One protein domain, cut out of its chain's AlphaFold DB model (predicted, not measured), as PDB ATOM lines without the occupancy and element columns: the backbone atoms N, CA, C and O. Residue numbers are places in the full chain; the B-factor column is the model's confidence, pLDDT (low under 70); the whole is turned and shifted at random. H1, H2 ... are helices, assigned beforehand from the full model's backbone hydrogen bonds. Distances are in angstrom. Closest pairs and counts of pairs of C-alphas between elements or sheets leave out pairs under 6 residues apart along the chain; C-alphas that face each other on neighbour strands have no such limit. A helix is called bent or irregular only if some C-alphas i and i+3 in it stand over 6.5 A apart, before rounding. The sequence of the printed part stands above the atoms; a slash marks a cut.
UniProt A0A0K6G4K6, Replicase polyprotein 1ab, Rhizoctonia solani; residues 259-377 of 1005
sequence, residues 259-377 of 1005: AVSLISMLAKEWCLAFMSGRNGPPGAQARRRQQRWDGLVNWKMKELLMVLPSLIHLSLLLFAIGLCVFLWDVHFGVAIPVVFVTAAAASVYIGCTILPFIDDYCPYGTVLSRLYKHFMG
ATOM      1  N   ALA A 259      39.019  21.027  44.602       86.75
ATOM      2  CA  ALA A 259      37.588  21.012  44.891       86.75
ATOM      3  C   ALA A 259      36.872  22.218  44.259       86.75
ATOM      4  O   ALA A 259      35.823  22.055  43.633       86.75
ATOM      5  N   VAL A 260      37.450  23.423  44.354       91.12
ATOM      6  CA  VAL A 260      36.862  24.619  43.732       91.12
ATOM      7  C   VAL A 260      36.878  24.532  42.209       91.12
ATOM      8  O   VAL A 260      35.888  24.906  41.579       91.12
ATOM      9  N   SER A 261      37.953  24.026  41.596       89.88
ATOM     10  CA  SER A 261      38.016  23.895  40.135       89.88
ATOM     11  C   SER A 261      36.966  22.913  39.602       89.88
ATOM     12  O   SER A 261      36.283  23.232  38.625       89.88
ATOM     13  N   LEU A 262      36.751  21.785  40.289       89.06
ATOM     14  CA  LEU A 262      35.689  20.825  39.976       89.06
ATOM     15  C   LEU A 262      34.298  21.477  40.053       89.06
ATOM     16  O   LEU A 262      33.516  21.390  39.106       89.06
ATOM     17  N   ILE A 263      33.986  22.149  41.165       87.62
ATOM     18  CA  ILE A 263      32.660  22.752  41.371       87.62
ATOM     19  C   ILE A 263      32.430  23.920  40.398       87.62
ATOM     20  O   ILE A 263      31.326  24.077  39.884       87.62
ATOM     21  N   SER A 264      33.464  24.701  40.079       87.94
ATOM     22  CA  SER A 264      33.401  25.762  39.065       87.94
ATOM     23  C   SER A 264      33.089  25.205  37.668       87.94
ATOM     24  O   SER A 264      32.248  25.756  36.951       87.94
ATOM     25  N   MET A 265      33.696  24.070  37.296       91.00
ATOM     26  CA  MET A 265      33.399  23.382  36.036       91.00
ATOM     27  C   MET A 265      31.939  22.908  35.980       91.00
ATOM     28  O   MET A 265      31.252  23.191  34.998       91.00
ATOM     29  N   LEU A 266      31.433  22.283  37.049       87.31
ATOM     30  CA  LEU A 266      30.027  21.868  37.146       87.31
ATOM     31  C   LEU A 266      29.064  23.060  37.095       87.31
ATOM     32  O   LEU A 266      28.057  23.026  36.391       87.31
ATOM     33  N   ALA A 267      29.387  24.155  37.784       86.88
ATOM     34  CA  ALA A 267      28.543  25.340  37.776       86.88
ATOM     35  C   ALA A 267      28.446  25.984  36.386       86.88
ATOM     36  O   ALA A 267      27.379  26.467  35.996       86.88
ATOM     37  N   LYS A 268      29.530  25.938  35.601       84.69
ATOM     38  CA  LYS A 268      29.511  26.346  34.193       84.69
ATOM     39  C   LYS A 268      28.563  25.471  33.368       84.69
ATOM     40  O   LYS A 268      27.798  26.012  32.567       84.69
ATOM     41  N   GLU A 269      28.567  24.154  33.575       88.00
ATOM     42  CA  GLU A 269      27.631  23.235  32.911       88.00
ATOM     43  C   GLU A 269      26.171  23.540  33.276       88.00
ATOM     44  O   GLU A 269      25.320  23.604  32.387       88.00
ATOM     45  N   TRP A 270      25.875  23.825  34.549       86.94
ATOM     46  CA  TRP A 270      24.527  24.207  34.993       86.94
ATOM     47  C   TRP A 270      24.044  25.513  34.346       86.94
ATOM     48  O   TRP A 270      22.906  25.590  33.874       86.94
ATOM     49  N   CYS A 271      24.910  26.527  34.251       85.50
ATOM     50  CA  CYS A 271      24.605  27.789  33.570       85.50
ATOM     51  C   CYS A 271      24.337  27.592  32.069       85.50
ATOM     52  O   CYS A 271      23.392  28.167  31.521       85.50
ATOM     53  N   LEU A 272      25.129  26.753  31.394       83.38
ATOM     54  CA  LEU A 272      24.908  26.411  29.986       83.38
ATOM     55  C   LEU A 272      23.585  25.658  29.794       83.38
ATOM     56  O   LEU A 272      22.816  25.987  28.888       83.38
ATOM     57  N   ALA A 273      23.272  24.711  30.682       81.69
ATOM     58  CA  ALA A 273      22.003  23.991  30.668       81.69
ATOM     59  C   ALA A 273      20.806  24.941  30.857       81.69
ATOM     60  O   ALA A 273      19.816  24.826  30.127       81.69
ATOM     61  N   PHE A 274      20.910  25.931  31.753       81.69
ATOM     62  CA  PHE A 274      19.884  26.962  31.952       81.69
ATOM     63  C   PHE A 274      19.617  27.775  30.674       81.69
ATOM     64  O   PHE A 274      18.454  28.007  30.328       81.69
ATOM     65  N   MET A 275      20.679  28.160  29.955       77.75
ATOM     66  CA  MET A 275      20.614  28.970  28.729       77.75
ATOM     67  C   MET A 275      20.209  28.177  27.473       77.75
ATOM     68  O   MET A 275      19.813  28.776  26.468       77.75
ATOM     69  N   SER A 276      20.281  26.845  27.517       78.50
ATOM     70  CA  SER A 276      19.948  25.955  26.399       78.50
ATOM     71  C   SER A 276      18.431  25.790  26.167       78.50
ATOM     72  O   SER A 276      17.618  25.869  27.096       78.50
ATOM     73  N   GLY A 277      18.036  25.510  24.916       68.31
ATOM     74  CA  GLY A 277      16.668  25.101  24.558       68.31
ATOM     75  C   GLY A 277      15.658  26.240  24.347       68.31
ATOM     76  O   GLY A 277      14.573  26.212  24.924       68.31
ATOM     77  N   ARG A 278      15.980  27.221  23.491       69.00
ATOM     78  CA  ARG A 278      15.125  28.393  23.173       69.00
ATOM     79  C   ARG A 278      14.057  28.132  22.094       69.00
ATOM     80  O   ARG A 278      13.547  29.072  21.493       69.00
ATOM     81  N   ASN A 279      13.709  26.873  21.840       68.81
ATOM     82  CA  ASN A 279      12.824  26.492  20.736       68.81
ATOM     83  C   ASN A 279      11.374  26.313  21.235       68.81
ATOM     84  O   ASN A 279      11.143  25.639  22.244       68.81
ATOM     85  N   GLY A 280      10.396  26.895  20.529       75.75
ATOM     86  CA  GLY A 280       8.953  26.744  20.794       75.75
ATOM     87  C   GLY A 280       8.181  28.071  20.932       75.75
ATOM     88  O   GLY A 280       8.757  29.132  20.714       75.75
ATOM     89  N   PRO A 281       6.888  28.050  21.308       80.44
ATOM     90  CA  PRO A 281       6.060  29.257  21.456       80.44
ATOM     91  C   PRO A 281       6.487  30.149  22.643       80.44
ATOM     92  O   PRO A 281       6.855  29.611  23.694       80.44
ATOM     93  N   PRO A 282       6.377  31.492  22.550       69.00
ATOM     94  CA  PRO A 282       6.911  32.433  23.546       69.00
ATOM     95  C   PRO A 282       6.332  32.249  24.960       69.00
ATOM     96  O   PRO A 282       7.066  32.358  25.942       69.00
ATOM     97  N   GLY A 283       5.051  31.880  25.089       76.00
ATOM     98  CA  GLY A 283       4.428  31.617  26.394       76.00
ATOM     99  C   GLY A 283       4.998  30.381  27.105       76.00
ATOM    100  O   GLY A 283       5.304  30.421  28.298       76.00
ATOM    101  N   ALA A 284       5.221  29.289  26.367       77.50
ATOM    102  CA  ALA A 284       5.836  28.081  26.915       77.50
ATOM    103  C   ALA A 284       7.310  28.313  27.290       77.50
ATOM    104  O   ALA A 284       7.781  27.782  28.297       77.50
ATOM    105  N   GLN A 285       8.027  29.142  26.521       77.81
ATOM    106  CA  GLN A 285       9.398  29.545  26.842       77.81
ATOM    107  C   GLN A 285       9.468  30.356  28.143       77.81
ATOM    108  O   GLN A 285      10.290  30.048  29.007       77.81
ATOM    109  N   ALA A 286       8.588  31.350  28.312       79.00
ATOM    110  CA  ALA A 286       8.530  32.168  29.522       79.00
ATOM    111  C   ALA A 286       8.258  31.311  30.768       79.00
ATOM    112  O   ALA A 286       8.973  31.428  31.763       79.00
ATOM    113  N   ARG A 287       7.303  30.372  30.683       81.38
ATOM    114  CA  ARG A 287       6.977  29.459  31.789       81.38
ATOM    115  C   ARG A 287       8.142  28.537  32.154       81.38
ATOM    116  O   ARG A 287       8.446  28.394  33.333       81.38
ATOM    117  N   ARG A 288       8.831  27.950  31.166       79.50
ATOM    118  CA  ARG A 288      10.013  27.100  31.415       79.50
ATOM    119  C   ARG A 288      11.172  27.887  32.020       79.50
ATOM    120  O   ARG A 288      11.825  27.388  32.931       79.50
ATOM    121  N   ARG A 289      11.429  29.110  31.538       83.81
ATOM    122  CA  ARG A 289      12.439  30.001  32.129       83.81
ATOM    123  C   ARG A 289      12.099  30.297  33.588       83.81
ATOM    124  O   ARG A 289      12.989  30.192  34.424       83.81
ATOM    125  N   GLN A 290      10.840  30.629  33.880       86.31
ATOM    126  CA  GLN A 290      10.401  30.919  35.244       86.31
ATOM    127  C   GLN A 290      10.553  29.694  36.150       86.31
ATOM    128  O   GLN A 290      11.172  29.798  37.193       86.31
ATOM    129  N   GLN A 291      10.133  28.506  35.708       84.38
ATOM    130  CA  GLN A 291      10.310  27.269  36.481       84.38
ATOM    131  C   GLN A 291      11.783  26.940  36.760       84.38
ATOM    132  O   GLN A 291      12.127  26.503  37.856       84.38
ATOM    133  N   ARG A 292      12.674  27.152  35.780       83.12
ATOM    134  CA  ARG A 292      14.123  26.987  35.979       83.12
ATOM    135  C   ARG A 292      14.683  28.026  36.950       83.12
ATOM    136  O   ARG A 292      15.573  27.698  37.724       83.12
ATOM    137  N   TRP A 293      14.175  29.255  36.903       81.94
ATOM    138  CA  TRP A 293      14.542  30.320  37.833       81.94
ATOM    139  C   TRP A 293      14.090  30.003  39.261       81.94
ATOM    140  O   TRP A 293      14.898  30.068  40.180       81.94
ATOM    141  N   ASP A 294      12.840  29.576  39.434       84.75
ATOM    142  CA  ASP A 294      12.287  29.171  40.729       84.75
ATOM    143  C   ASP A 294      13.078  27.987  41.306       84.75
ATOM    144  O   ASP A 294      13.403  27.967  42.491       84.75
ATOM    145  N   GLY A 295      13.476  27.037  40.452       83.81
ATOM    146  CA  GLY A 295      14.435  25.994  40.812       83.81
ATOM    147  C   GLY A 295      15.761  26.581  41.302       83.81
ATOM    148  O   GLY A 295      16.192  26.283  42.408       83.81
ATOM    149  N   LEU A 296      16.396  27.459  40.529       83.94
ATOM    150  CA  LEU A 296      17.690  28.052  40.880       83.94
ATOM    151  C   LEU A 296      17.676  28.770  42.244       83.94
ATOM    152  O   LEU A 296      18.641  28.654  43.002       83.94
ATOM    153  N   VAL A 297      16.574  29.458  42.564       82.19
ATOM    154  CA  VAL A 297      16.348  30.114  43.863       82.19
ATOM    155  C   VAL A 297      16.148  29.085  44.980       82.19
ATOM    156  O   VAL A 297      16.828  29.155  45.999       82.19
ATOM    157  N   ASN A 298      15.273  28.093  44.785       87.44
ATOM    158  CA  ASN A 298      15.004  27.059  45.794       87.44
ATOM    159  C   ASN A 298      16.243  26.208  46.119       87.44
ATOM    160  O   ASN A 298      16.424  25.787  47.258       87.44
ATOM    161  N   TRP A 299      17.105  25.979  45.127       84.94
ATOM    162  CA  TRP A 299      18.348  25.218  45.268       84.94
ATOM    163  C   TRP A 299      19.553  26.072  45.701       84.94
ATOM    164  O   TRP A 299      20.655  25.539  45.805       84.94
ATOM    165  N   LYS A 300      19.369  27.376  45.969       83.00
ATOM    166  CA  LYS A 300      20.414  28.287  46.482       83.00
ATOM    167  C   LYS A 300      21.726  28.267  45.683       83.00
ATOM    168  O   LYS A 300      22.834  28.286  46.225       83.00
ATOM    169  N   MET A 301      21.616  28.196  44.355       83.38
ATOM    170  CA  MET A 301      22.788  28.091  43.475       83.38
ATOM    171  C   MET A 301      23.674  29.346  43.542       83.38
ATOM    172  O   MET A 301      24.893  29.243  43.404       83.38
ATOM    173  N   LYS A 302      23.077  30.527  43.767       82.00
ATOM    174  CA  LYS A 302      23.803  31.798  43.922       82.00
ATOM    175  C   LYS A 302      24.755  31.722  45.115       82.00
ATOM    176  O   LYS A 302      25.916  32.089  44.987       82.00
ATOM    177  N   GLU A 303      24.285  31.213  46.244       82.44
ATOM    178  CA  GLU A 303      25.032  31.094  47.491       82.44
ATOM    179  C   GLU A 303      26.192  30.104  47.345       82.44
ATOM    180  O   GLU A 303      27.316  30.415  47.735       82.44
ATOM    181  N   LEU A 304      25.952  28.960  46.692       83.00
ATOM    182  CA  LEU A 304      26.999  27.986  46.370       83.00
ATOM    183  C   LEU A 304      28.093  28.608  45.491       83.00
ATOM    184  O   LEU A 304      29.281  28.459  45.778       83.00
ATOM    185  N   LEU A 305      27.700  29.346  44.450       83.88
ATOM    186  CA  LEU A 305      28.630  30.024  43.547       83.88
ATOM    187  C   LEU A 305      29.405  31.154  44.223       83.88
ATOM    188  O   LEU A 305      30.584  31.350  43.932       83.88
ATOM    189  N   MET A 306      28.755  31.886  45.129       81.44
ATOM    190  CA  MET A 306      29.392  32.968  45.866       81.44
ATOM    191  C   MET A 306      30.532  32.449  46.738       81.44
ATOM    192  O   MET A 306      31.548  33.119  46.791       81.44
ATOM    193  N   VAL A 307      30.440  31.266  47.355       84.00
ATOM    194  CA  VAL A 307      31.489  30.733  48.255       84.00
ATOM    195  C   VAL A 307      32.778  30.315  47.522       84.00
ATOM    196  O   VAL A 307      33.855  30.334  48.122       84.00
ATOM    197  N   LEU A 308      32.713  29.986  46.225       85.81
ATOM    198  CA  LEU A 308      33.845  29.413  45.476       85.81
ATOM    199  C   LEU A 308      35.116  30.291  45.472       85.81
ATOM    200  O   LEU A 308      36.178  29.767  45.816       85.81
ATOM    201  N   PRO A 309      35.070  31.604  45.162       85.44
ATOM    202  CA  PRO A 309      36.264  32.450  45.211       85.44
ATOM    203  C   PRO A 309      36.876  32.558  46.614       85.44
ATOM    204  O   PRO A 309      38.097  32.619  46.743       85.44
ATOM    205  N   SER A 310      36.062  32.526  47.677       84.81
ATOM    206  CA  SER A 310      36.570  32.545  49.058       84.81
ATOM    207  C   SER A 310      37.384  31.299  49.393       84.81
ATOM    208  O   SER A 310      38.386  31.408  50.093       84.81
ATOM    209  N   LEU A 311      36.993  30.131  48.876       85.06
ATOM    210  CA  LEU A 311      37.737  28.885  49.076       85.06
ATOM    211  C   LEU A 311      39.100  28.901  48.361       85.06
ATOM    212  O   LEU A 311      40.069  28.384  48.914       85.06
ATOM    213  N   ILE A 312      39.204  29.540  47.188       88.75
ATOM    214  CA  ILE A 312      40.496  29.764  46.505       88.75
ATOM    215  C   ILE A 312      41.354  30.764  47.281       88.75
ATOM    216  O   ILE A 312      42.549  30.555  47.454       88.75
ATOM    217  N   HIS A 313      40.772  31.859  47.772       86.19
ATOM    218  CA  HIS A 313      41.531  32.816  48.580       86.19
ATOM    219  C   HIS A 313      42.037  32.173  49.880       86.19
ATOM    220  O   HIS A 313      43.170  32.422  50.285       86.19
ATOM    221  N   LEU A 314      41.238  31.294  50.494       85.19
ATOM    222  CA  LEU A 314      41.646  30.508  51.656       85.19
ATOM    223  C   LEU A 314      42.773  29.522  51.315       85.19
ATOM    224  O   LEU A 314      43.728  29.414  52.082       85.19
ATOM    225  N   SER A 315      42.700  28.828  50.173       89.06
ATOM    226  CA  SER A 315      43.772  27.921  49.747       89.06
ATOM    227  C   SER A 315      45.077  28.671  49.479       89.06
ATOM    228  O   SER A 315      46.142  28.218  49.906       89.06
ATOM    229  N   LEU A 316      44.998  29.847  48.852       87.12
ATOM    230  CA  LEU A 316      46.141  30.721  48.605       87.12
ATOM    231  C   LEU A 316      46.763  31.226  49.913       87.12
ATOM    232  O   LEU A 316      47.983  31.190  50.055       87.12
ATOM    233  N   LEU A 317      45.943  31.647  50.881       86.25
ATOM    234  CA  LEU A 317      46.414  32.111  52.188       86.25
ATOM    235  C   LEU A 317      47.105  30.984  52.970       86.25
ATOM    236  O   LEU A 317      48.201  31.185  53.484       86.25
ATOM    237  N   LEU A 318      46.503  29.790  53.025       82.38
ATOM    238  CA  LEU A 318      47.090  28.623  53.695       82.38
ATOM    239  C   LEU A 318      48.415  28.199  53.051       82.38
ATOM    240  O   LEU A 318      49.362  27.860  53.758       82.38
ATOM    241  N   PHE A 319      48.500  28.258  51.721       85.75
ATOM    242  CA  PHE A 319      49.742  28.003  50.998       85.75
ATOM    243  C   PHE A 319      50.815  29.049  51.316       85.75
ATOM    244  O   PHE A 319      51.948  28.680  51.609       85.75
ATOM    245  N   ALA A 320      50.462  30.338  51.312       84.81
ATOM    246  CA  ALA A 320      51.393  31.420  51.627       84.81
ATOM    247  C   ALA A 320      51.907  31.337  53.073       84.81
ATOM    248  O   ALA A 320      53.102  31.492  53.299       84.81
ATOM    249  N   ILE A 321      51.042  31.008  54.041       84.19
ATOM    250  CA  ILE A 321      51.439  30.779  55.440       84.19
ATOM    251  C   ILE A 321      52.403  29.591  55.539       84.19
ATOM    252  O   ILE A 321      53.462  29.716  56.152       84.19
ATOM    253  N   GLY A 322      52.076  28.460  54.904       82.44
ATOM    254  CA  GLY A 322      52.959  27.291  54.869       82.44
ATOM    255  C   GLY A 322      54.318  27.597  54.228       82.44
ATOM    256  O   GLY A 322      55.349  27.157  54.733       82.44
ATOM    257  N   LEU A 323      54.331  28.406  53.163       82.00
ATOM    258  CA  LEU A 323      55.548  28.871  52.499       82.00
ATOM    259  C   LEU A 323      56.369  29.816  53.390       82.00
ATOM    260  O   LEU A 323      57.589  29.695  53.422       82.00
ATOM    261  N   CYS A 324      55.728  30.729  54.126       83.06
ATOM    262  CA  CYS A 324      56.397  31.629  55.068       83.06
ATOM    263  C   CYS A 324      57.092  30.863  56.195       83.06
ATOM    264  O   CYS A 324      58.258  31.138  56.462       83.06
ATOM    265  N   VAL A 325      56.402  29.901  56.820       80.62
ATOM    266  CA  VAL A 325      56.974  29.057  57.885       80.62
ATOM    267  C   VAL A 325      58.147  28.245  57.336       80.62
ATOM    268  O   VAL A 325      59.229  28.273  57.905       80.62
ATOM    269  N   PHE A 326      57.979  27.615  56.172       77.12
ATOM    270  CA  PHE A 326      59.052  26.854  55.535       77.12
ATOM    271  C   PHE A 326      60.282  27.714  55.195       77.12
ATOM    272  O   PHE A 326      61.412  27.319  55.463       77.12
ATOM    273  N   LEU A 327      60.087  28.898  54.604       80.06
ATOM    274  CA  LEU A 327      61.197  29.770  54.213       80.06
ATOM    275  C   LEU A 327      61.916  30.394  55.411       80.06
ATOM    276  O   LEU A 327      63.109  30.670  55.295       80.06
ATOM    277  N   TRP A 328      61.216  30.625  56.526       79.12
ATOM    278  CA  TRP A 328      61.798  31.210  57.735       79.12
ATOM    279  C   TRP A 328      62.941  30.355  58.284       79.12
ATOM    280  O   TRP A 328      64.002  30.890  58.601       79.12
ATOM    281  N   ASP A 329      62.749  29.036  58.280       68.69
ATOM    282  CA  ASP A 329      63.729  28.080  58.796       68.69
ATOM    283  C   ASP A 329      64.779  27.673  57.750       68.69
ATOM    284  O   ASP A 329      65.897  27.305  58.105       68.69
ATOM    285  N   VAL A 330      64.465  27.790  56.451       72.94
ATOM    286  CA  VAL A 330      65.423  27.505  55.365       72.94
ATOM    287  C   VAL A 330      66.378  28.676  55.112       72.94
ATOM    288  O   VAL A 330      67.586  28.467  55.009       72.94
ATOM    289  N   HIS A 331      65.870  29.906  54.955       75.75
ATOM    290  CA  HIS A 331      66.706  31.088  54.721       75.75
ATOM    291  C   HIS A 331      65.982  32.399  55.077       75.75
ATOM    292  O   HIS A 331      65.252  32.979  54.260       75.75
ATOM    293  N   PHE A 332      66.273  32.940  56.266       77.00
ATOM    294  CA  PHE A 332      65.632  34.149  56.807       77.00
ATOM    295  C   PHE A 332      65.664  35.355  55.847       77.00
ATOM    296  O   PHE A 332      64.683  36.091  55.739       77.00
ATOM    297  N   GLY A 333      66.752  35.536  55.085       79.19
ATOM    298  CA  GLY A 333      66.888  36.651  54.140       79.19
ATOM    299  C   GLY A 333      65.876  36.622  52.986       79.19
ATOM    300  O   GLY A 333      65.490  37.675  52.487       79.19
ATOM    301  N   VAL A 334      65.407  35.432  52.589       83.38
ATOM    302  CA  VAL A 334      64.361  35.271  51.560       83.38
ATOM    303  C   VAL A 334      62.972  35.264  52.206       83.38
ATOM    304  O   VAL A 334      62.005  35.720  51.598       83.38
ATOM    305  N   ALA A 335      62.866  34.812  53.457       80.69
ATOM    306  CA  ALA A 335      61.613  34.783  54.200       80.69
ATOM    307  C   ALA A 335      61.061  36.182  54.515       80.69
ATOM    308  O   ALA A 335      59.859  36.396  54.371       80.69
ATOM    309  N   ILE A 336      61.913  37.146  54.898       85.06
ATOM    310  CA  ILE A 336      61.481  38.496  55.312       85.06
ATOM    311  C   ILE A 336      60.631  39.197  54.229       85.06
ATOM    312  O   ILE A 336      59.510  39.610  54.545       85.06
ATOM    313  N   PRO A 337      61.071  39.299  52.955       88.62
ATOM    314  CA  PRO A 337      60.237  39.871  51.897       88.62
ATOM    315  C   PRO A 337      58.918  39.118  51.686       88.62
ATOM    316  O   PRO A 337      57.872  39.742  51.508       88.62
ATOM    317  N   VAL A 338      58.942  37.781  51.730       85.12
ATOM    318  CA  VAL A 338      57.756  36.941  51.484       85.12
ATOM    319  C   VAL A 338      56.723  37.094  52.604       85.12
ATOM    320  O   VAL A 338      55.529  37.221  52.326       85.12
ATOM    321  N   VAL A 339      57.165  37.159  53.862       88.81
ATOM    322  CA  VAL A 339      56.303  37.430  55.023       88.81
ATOM    323  C   VAL A 339      55.693  38.827  54.929       88.81
ATOM    324  O   VAL A 339      54.488  38.969  55.126       88.81
ATOM    325  N   PHE A 340      56.480  39.848  54.569       91.69
ATOM    326  CA  PHE A 340      55.976  41.216  54.418       91.69
ATOM    327  C   PHE A 340      54.883  41.313  53.346       91.69
ATOM    328  O   PHE A 340      53.809  41.858  53.602       91.69
ATOM    329  N   VAL A 341      55.116  40.728  52.167       90.94
ATOM    330  CA  VAL A 341      54.132  40.706  51.072       90.94
ATOM    331  C   VAL A 341      52.865  39.953  51.486       90.94
ATOM    332  O   VAL A 341      51.756  40.429  51.237       90.94
ATOM    333  N   THR A 342      53.010  38.815  52.166       88.44
ATOM    334  CA  THR A 342      51.873  38.009  52.636       88.44
ATOM    335  C   THR A 342      51.050  38.758  53.688       88.44
ATOM    336  O   THR A 342      49.822  38.794  53.599       88.44
ATOM    337  N   ALA A 343      51.704  39.423  54.644       88.94
ATOM    338  CA  ALA A 343      51.045  40.230  55.669       88.94
ATOM    339  C   ALA A 343      50.331  41.458  55.078       88.94
ATOM    340  O   ALA A 343      49.200  41.764  55.467       88.94
ATOM    341  N   ALA A 344      50.947  42.136  54.104       91.81
ATOM    342  CA  ALA A 344      50.331  43.253  53.395       91.81
ATOM    343  C   ALA A 344      49.078  42.807  52.622       91.81
ATOM    344  O   ALA A 344      48.018  43.421  52.757       91.81
ATOM    345  N   ALA A 345      49.161  41.697  51.881       87.88
ATOM    346  CA  ALA A 345      48.025  41.137  51.150       87.88
ATOM    347  C   ALA A 345      46.877  40.717  52.086       87.88
ATOM    348  O   ALA A 345      45.716  41.035  51.820       87.88
ATOM    349  N   ALA A 346      47.190  40.066  53.213       87.81
ATOM    350  CA  ALA A 346      46.201  39.703  54.227       87.81
ATOM    351  C   ALA A 346      45.526  40.943  54.845       87.81
ATOM    352  O   ALA A 346      44.307  40.962  55.013       87.81
ATOM    353  N   SER A 347      46.293  42.004  55.113       88.69
ATOM    354  CA  SER A 347      45.775  43.262  55.668       88.69
ATOM    355  C   SER A 347      44.814  43.964  54.706       88.69
ATOM    356  O   SER A 347      43.730  44.377  55.115       88.69
ATOM    357  N   VAL A 348      45.162  44.042  53.415       89.19
ATOM    358  CA  VAL A 348      44.270  44.585  52.375       89.19
ATOM    359  C   VAL A 348      42.991  43.752  52.276       89.19
ATOM    360  O   VAL A 348      41.899  44.312  52.248       89.19
ATOM    361  N   TYR A 349      43.100  42.420  52.299       87.00
ATOM    362  CA  TYR A 349      41.940  41.528  52.252       87.00
ATOM    363  C   TYR A 349      40.987  41.723  53.446       87.00
ATOM    364  O   TYR A 349      39.764  41.761  53.274       87.00
ATOM    365  N   ILE A 350      41.534  41.889  54.655       87.12
ATOM    366  CA  ILE A 350      40.756  42.196  55.865       87.12
ATOM    367  C   ILE A 350      40.107  43.581  55.741       87.12
ATOM    368  O   ILE A 350      38.909  43.707  55.987       87.12
ATOM    369  N   GLY A 351      40.845  44.594  55.274       87.94
ATOM    370  CA  GLY A 351      40.312  45.933  55.008       87.94
ATOM    371  C   GLY A 351      39.124  45.907  54.041       87.94
ATOM    372  O   GLY A 351      38.051  46.409  54.367       87.94
ATOM    373  N   CYS A 352      39.258  45.222  52.905       86.50
ATOM    374  CA  CYS A 352      38.182  44.994  51.933       86.50
ATOM    375  C   CYS A 352      36.986  44.205  52.507       86.50
ATOM    376  O   CYS A 352      35.866  44.290  52.000       86.50
ATOM    377  N   THR A 353      37.195  43.422  53.567       86.25
ATOM    378  CA  THR A 353      36.116  42.698  54.254       86.25
ATOM    379  C   THR A 353      35.387  43.591  55.260       86.25
ATOM    380  O   THR A 353      34.176  43.455  55.401       86.25
ATOM    381  N   ILE A 354      36.084  44.528  55.915       85.50
ATOM    382  CA  ILE A 354      35.515  45.431  56.931       85.50
ATOM    383  C   ILE A 354      34.851  46.667  56.303       85.50
ATOM    384  O   ILE A 354      33.769  47.053  56.734       85.50
ATOM    385  N   LEU A 355      35.456  47.267  55.271       83.75
ATOM    386  CA  LEU A 355      34.980  48.505  54.633       83.75
ATOM    387  C   LEU A 355      33.488  48.492  54.238       83.75
ATOM    388  O   LEU A 355      32.802  49.467  54.545       83.75
ATOM    389  N   PRO A 356      32.931  47.408  53.656       81.69
ATOM    390  CA  PRO A 356      31.510  47.352  53.317       81.69
ATOM    391  C   PRO A 356      30.567  47.401  54.518       81.69
ATOM    392  O   PRO A 356      29.377  47.584  54.322       81.69
ATOM    393  N   PHE A 357      31.037  47.174  55.747       78.62
ATOM    394  CA  PHE A 357      30.208  47.324  56.949       78.62
ATOM    395  C   PHE A 357      30.130  48.771  57.443       78.62
ATOM    396  O   PHE A 357      29.241  49.085  58.227       78.62
ATOM    397  N   ILE A 358      31.056  49.629  57.007       81.50
ATOM    398  CA  ILE A 358      31.074  51.060  57.333       81.50
ATOM    399  C   ILE A 358      30.255  51.837  56.298       81.50
ATOM    400  O   ILE A 358      29.488  52.723  56.663       81.50
ATOM    401  N   ASP A 359      30.409  51.485  55.020       76.19
ATOM    402  CA  ASP A 359      29.657  52.051  53.903       76.19
ATOM    403  C   ASP A 359      28.975  50.925  53.119       76.19
ATOM    404  O   ASP A 359      29.633  50.065  52.520       76.19
ATOM    405  N   ASP A 360      27.642  50.937  53.121       67.12
ATOM    406  CA  ASP A 360      26.822  49.922  52.467       67.12
ATOM    407  C   ASP A 360      27.031  49.846  50.948       67.12
ATOM    408  O   ASP A 360      26.808  48.778  50.371       67.12
ATOM    409  N   TYR A 361      27.519  50.921  50.314       66.44
ATOM    410  CA  TYR A 361      27.752  51.004  48.867       66.44
ATOM    411  C   TYR A 361      29.237  50.911  48.474       66.44
ATOM    412  O   TYR A 361      29.596  51.167  47.322       66.44
ATOM    413  N   CYS A 362      30.117  50.502  49.396       74.00
ATOM    414  CA  CYS A 362      31.549  50.383  49.130       74.00
ATOM    415  C   CYS A 362      31.858  49.345  48.019       74.00
ATOM    416  O   CYS A 362      31.475  48.175  48.141       74.00
ATOM    417  N   PRO A 363      32.628  49.705  46.968       76.06
ATOM    418  CA  PRO A 363      32.913  48.807  45.842       76.06
ATOM    419  C   PRO A 363      33.908  47.685  46.177       76.06
ATOM    420  O   PRO A 363      33.974  46.685  45.463       76.06
ATOM    421  N   TYR A 364      34.683  47.817  47.259       77.50
ATOM    422  CA  TYR A 364      35.779  46.902  47.605       77.50
ATOM    423  C   TYR A 364      35.344  45.686  48.437       77.50
ATOM    424  O   TYR A 364      36.173  45.067  49.101       77.50
ATOM    425  N   GLY A 365      34.060  45.326  48.426       78.44
ATOM    426  CA  GLY A 365      33.546  44.255  49.272       78.44
ATOM    427  C   GLY A 365      33.962  42.847  48.860       78.44
ATOM    428  O   GLY A 365      33.738  42.405  47.730       78.44
ATOM    429  N   THR A 366      34.513  42.093  49.813       84.62
ATOM    430  CA  THR A 366      34.814  40.671  49.615       84.62
ATOM    431  C   THR A 366      33.543  39.812  49.575       84.62
ATOM    432  O   THR A 366      32.422  40.226  49.872       84.62
ATOM    433  N   VAL A 367      33.688  38.559  49.150       80.94
ATOM    434  CA  VAL A 367      32.591  37.581  49.185       80.94
ATOM    435  C   VAL A 367      32.128  37.304  50.622       80.94
ATOM    436  O   VAL A 367      30.932  37.140  50.851       80.94
ATOM    437  N   LEU A 368      33.057  37.272  51.586       73.75
ATOM    438  CA  LEU A 368      32.767  37.010  52.999       73.75
ATOM    439  C   LEU A 368      31.877  38.094  53.615       73.75
ATOM    440  O   LEU A 368      30.918  37.758  54.306       73.75
ATOM    441  N   SER A 369      32.141  39.372  53.322       81.31
ATOM    442  CA  SER A 369      31.318  40.472  53.835       81.31
ATOM    443  C   SER A 369      29.883  40.405  53.303       81.31
ATOM    444  O   SER A 369      28.934  40.551  54.069       81.31
ATOM    445  N   ARG A 370      29.704  40.071  52.016       78.12
ATOM    446  CA  ARG A 370      28.377  39.868  51.405       78.12
ATOM    447  C   ARG A 370      27.634  38.663  51.983       78.12
ATOM    448  O   ARG A 370      26.446  38.769  52.267       78.12
ATOM    449  N   LEU A 371      28.324  37.538  52.185       75.75
ATOM    450  CA  LEU A 371      27.738  36.330  52.773       75.75
ATOM    451  C   LEU A 371      27.273  36.587  54.214       75.75
ATOM    452  O   LEU A 371      26.166  36.206  54.585       75.75
ATOM    453  N   TYR A 372      28.093  37.283  55.003       76.06
ATOM    454  CA  TYR A 372      27.762  37.650  56.376       76.06
ATOM    455  C   TYR A 372      26.568  38.613  56.444       76.06
ATOM    456  O   TYR A 372      25.644  38.366  57.217       76.06
ATOM    457  N   LYS A 373      26.527  39.654  55.595       74.50
ATOM    458  CA  LYS A 373      25.363  40.554  55.491       74.50
ATOM    459  C   LYS A 373      24.082  39.798  55.120       74.50
ATOM    460  O   LYS A 373      23.046  40.032  55.734       74.50
ATOM    461  N   HIS A 374      24.165  38.861  54.174       71.06
ATOM    462  CA  HIS A 374      23.028  38.043  53.746       71.06
ATOM    463  C   HIS A 374      22.509  37.115  54.864       71.06
ATOM    464  O   HIS A 374      21.304  37.045  55.087       71.06
ATOM    465  N   PHE A 375      23.393  36.449  55.623       72.31
ATOM    466  CA  PHE A 375      22.986  35.583  56.744       72.31
ATOM    467  C   PHE A 375      22.446  36.350  57.955       72.31
ATOM    468  O   PHE A 375      21.534  35.862  58.619       72.31
ATOM    469  N   MET A 376      22.985  37.538  58.239       70.50
ATOM    470  CA  MET A 376      22.491  38.409  59.312       70.50
ATOM    471  C   MET A 376      21.217  39.178  58.927       70.50
ATOM    472  O   MET A 376      20.687  39.916  59.751       70.50
ATOM    473  N   GLY A 377      20.724  39.040  57.688       61.41
ATOM    474  CA  GLY A 377      19.569  39.802  57.203       61.41
ATOM    475  C   GLY A 377      19.828  41.310  57.099       61.41
ATOM    476  O   GLY A 377      18.884  42.090  57.086       61.41
TER     477      GLY A 377
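What this domain is: This is residues 259 to 377 of the 1005 residues of the protein "Replicase polyprotein 1ab" of Rhizoctonia solani (UniProt A0A0K6G4K6). A long helical hairpin, H3 and H4, opens as a narrow V, and short H5 sits between its arms towards the open end. H2 lengthens the rod beyond the start of H3, and H1 lies alongside, reaching from H2 to the first part of H3. The 119 printed residues hold five named helices, in the order H1 to H5, and no named strand: all helix. The whole is only just extended, close to loose, with a radius of gyration of the C-alphas of 20.7 A and spans of 69 by 34 by 19 A.

How they stand to each other: Start at the hub, H3, residues 301 to 330, only just irregular: C-alphas 306 and 309 are 6.9 A apart. H4, residues 332 to 358, also only just irregular with C-alphas 353 and 356 6.6 A apart, forms a hairpin with H3, at a shallow tilt of 27 degrees; look at the closest C-alphas, Trp 328 and Ala 335, 5.0 A apart. H5, residues 367 to 375, touches H3 at Ser 310 and Val 367, closest C-alphas 6.4 A, and H4 at Thr 353 and Ser 369, 5.3 A. H1, residues 259 to 275, touches H3 with residues 260 to 267 alone, closest C-alphas Val 260 and Leu 308, 5.9 A, opposite ways at 22 degrees, a shallow tilt. H2, residues 282 to 298, is close to H1 but not clearly touching, C-alphas 274 and 292 being 7.0 A apart. In H1, H2 and H5 every O i to N i+4 pair is within hydrogen-bond range; in H3 22 of 26 are, in H4 18 of 23.

Where its parts are: Find C-alpha 301 at (22.788, 28.091, 43.475); from there H3 runs 44.3 A to C-alpha 330. H4 covers 38.5 A, H1 24.8 A, H2 24.3 A, and H5 ends at C-alpha 375, (22.986, 35.583, 56.744).

The domain as a whole: The C-alphas of Pro 281 and Gly 333 are the two farthest apart, 69.4 A. The printed part has no cut and no long link. Residues 279 to 284, of which 282 to 284 belong to H2, stand free. Confidence is under 70 at residues 277 to 279, 282, 329, 360 to 361 and 377.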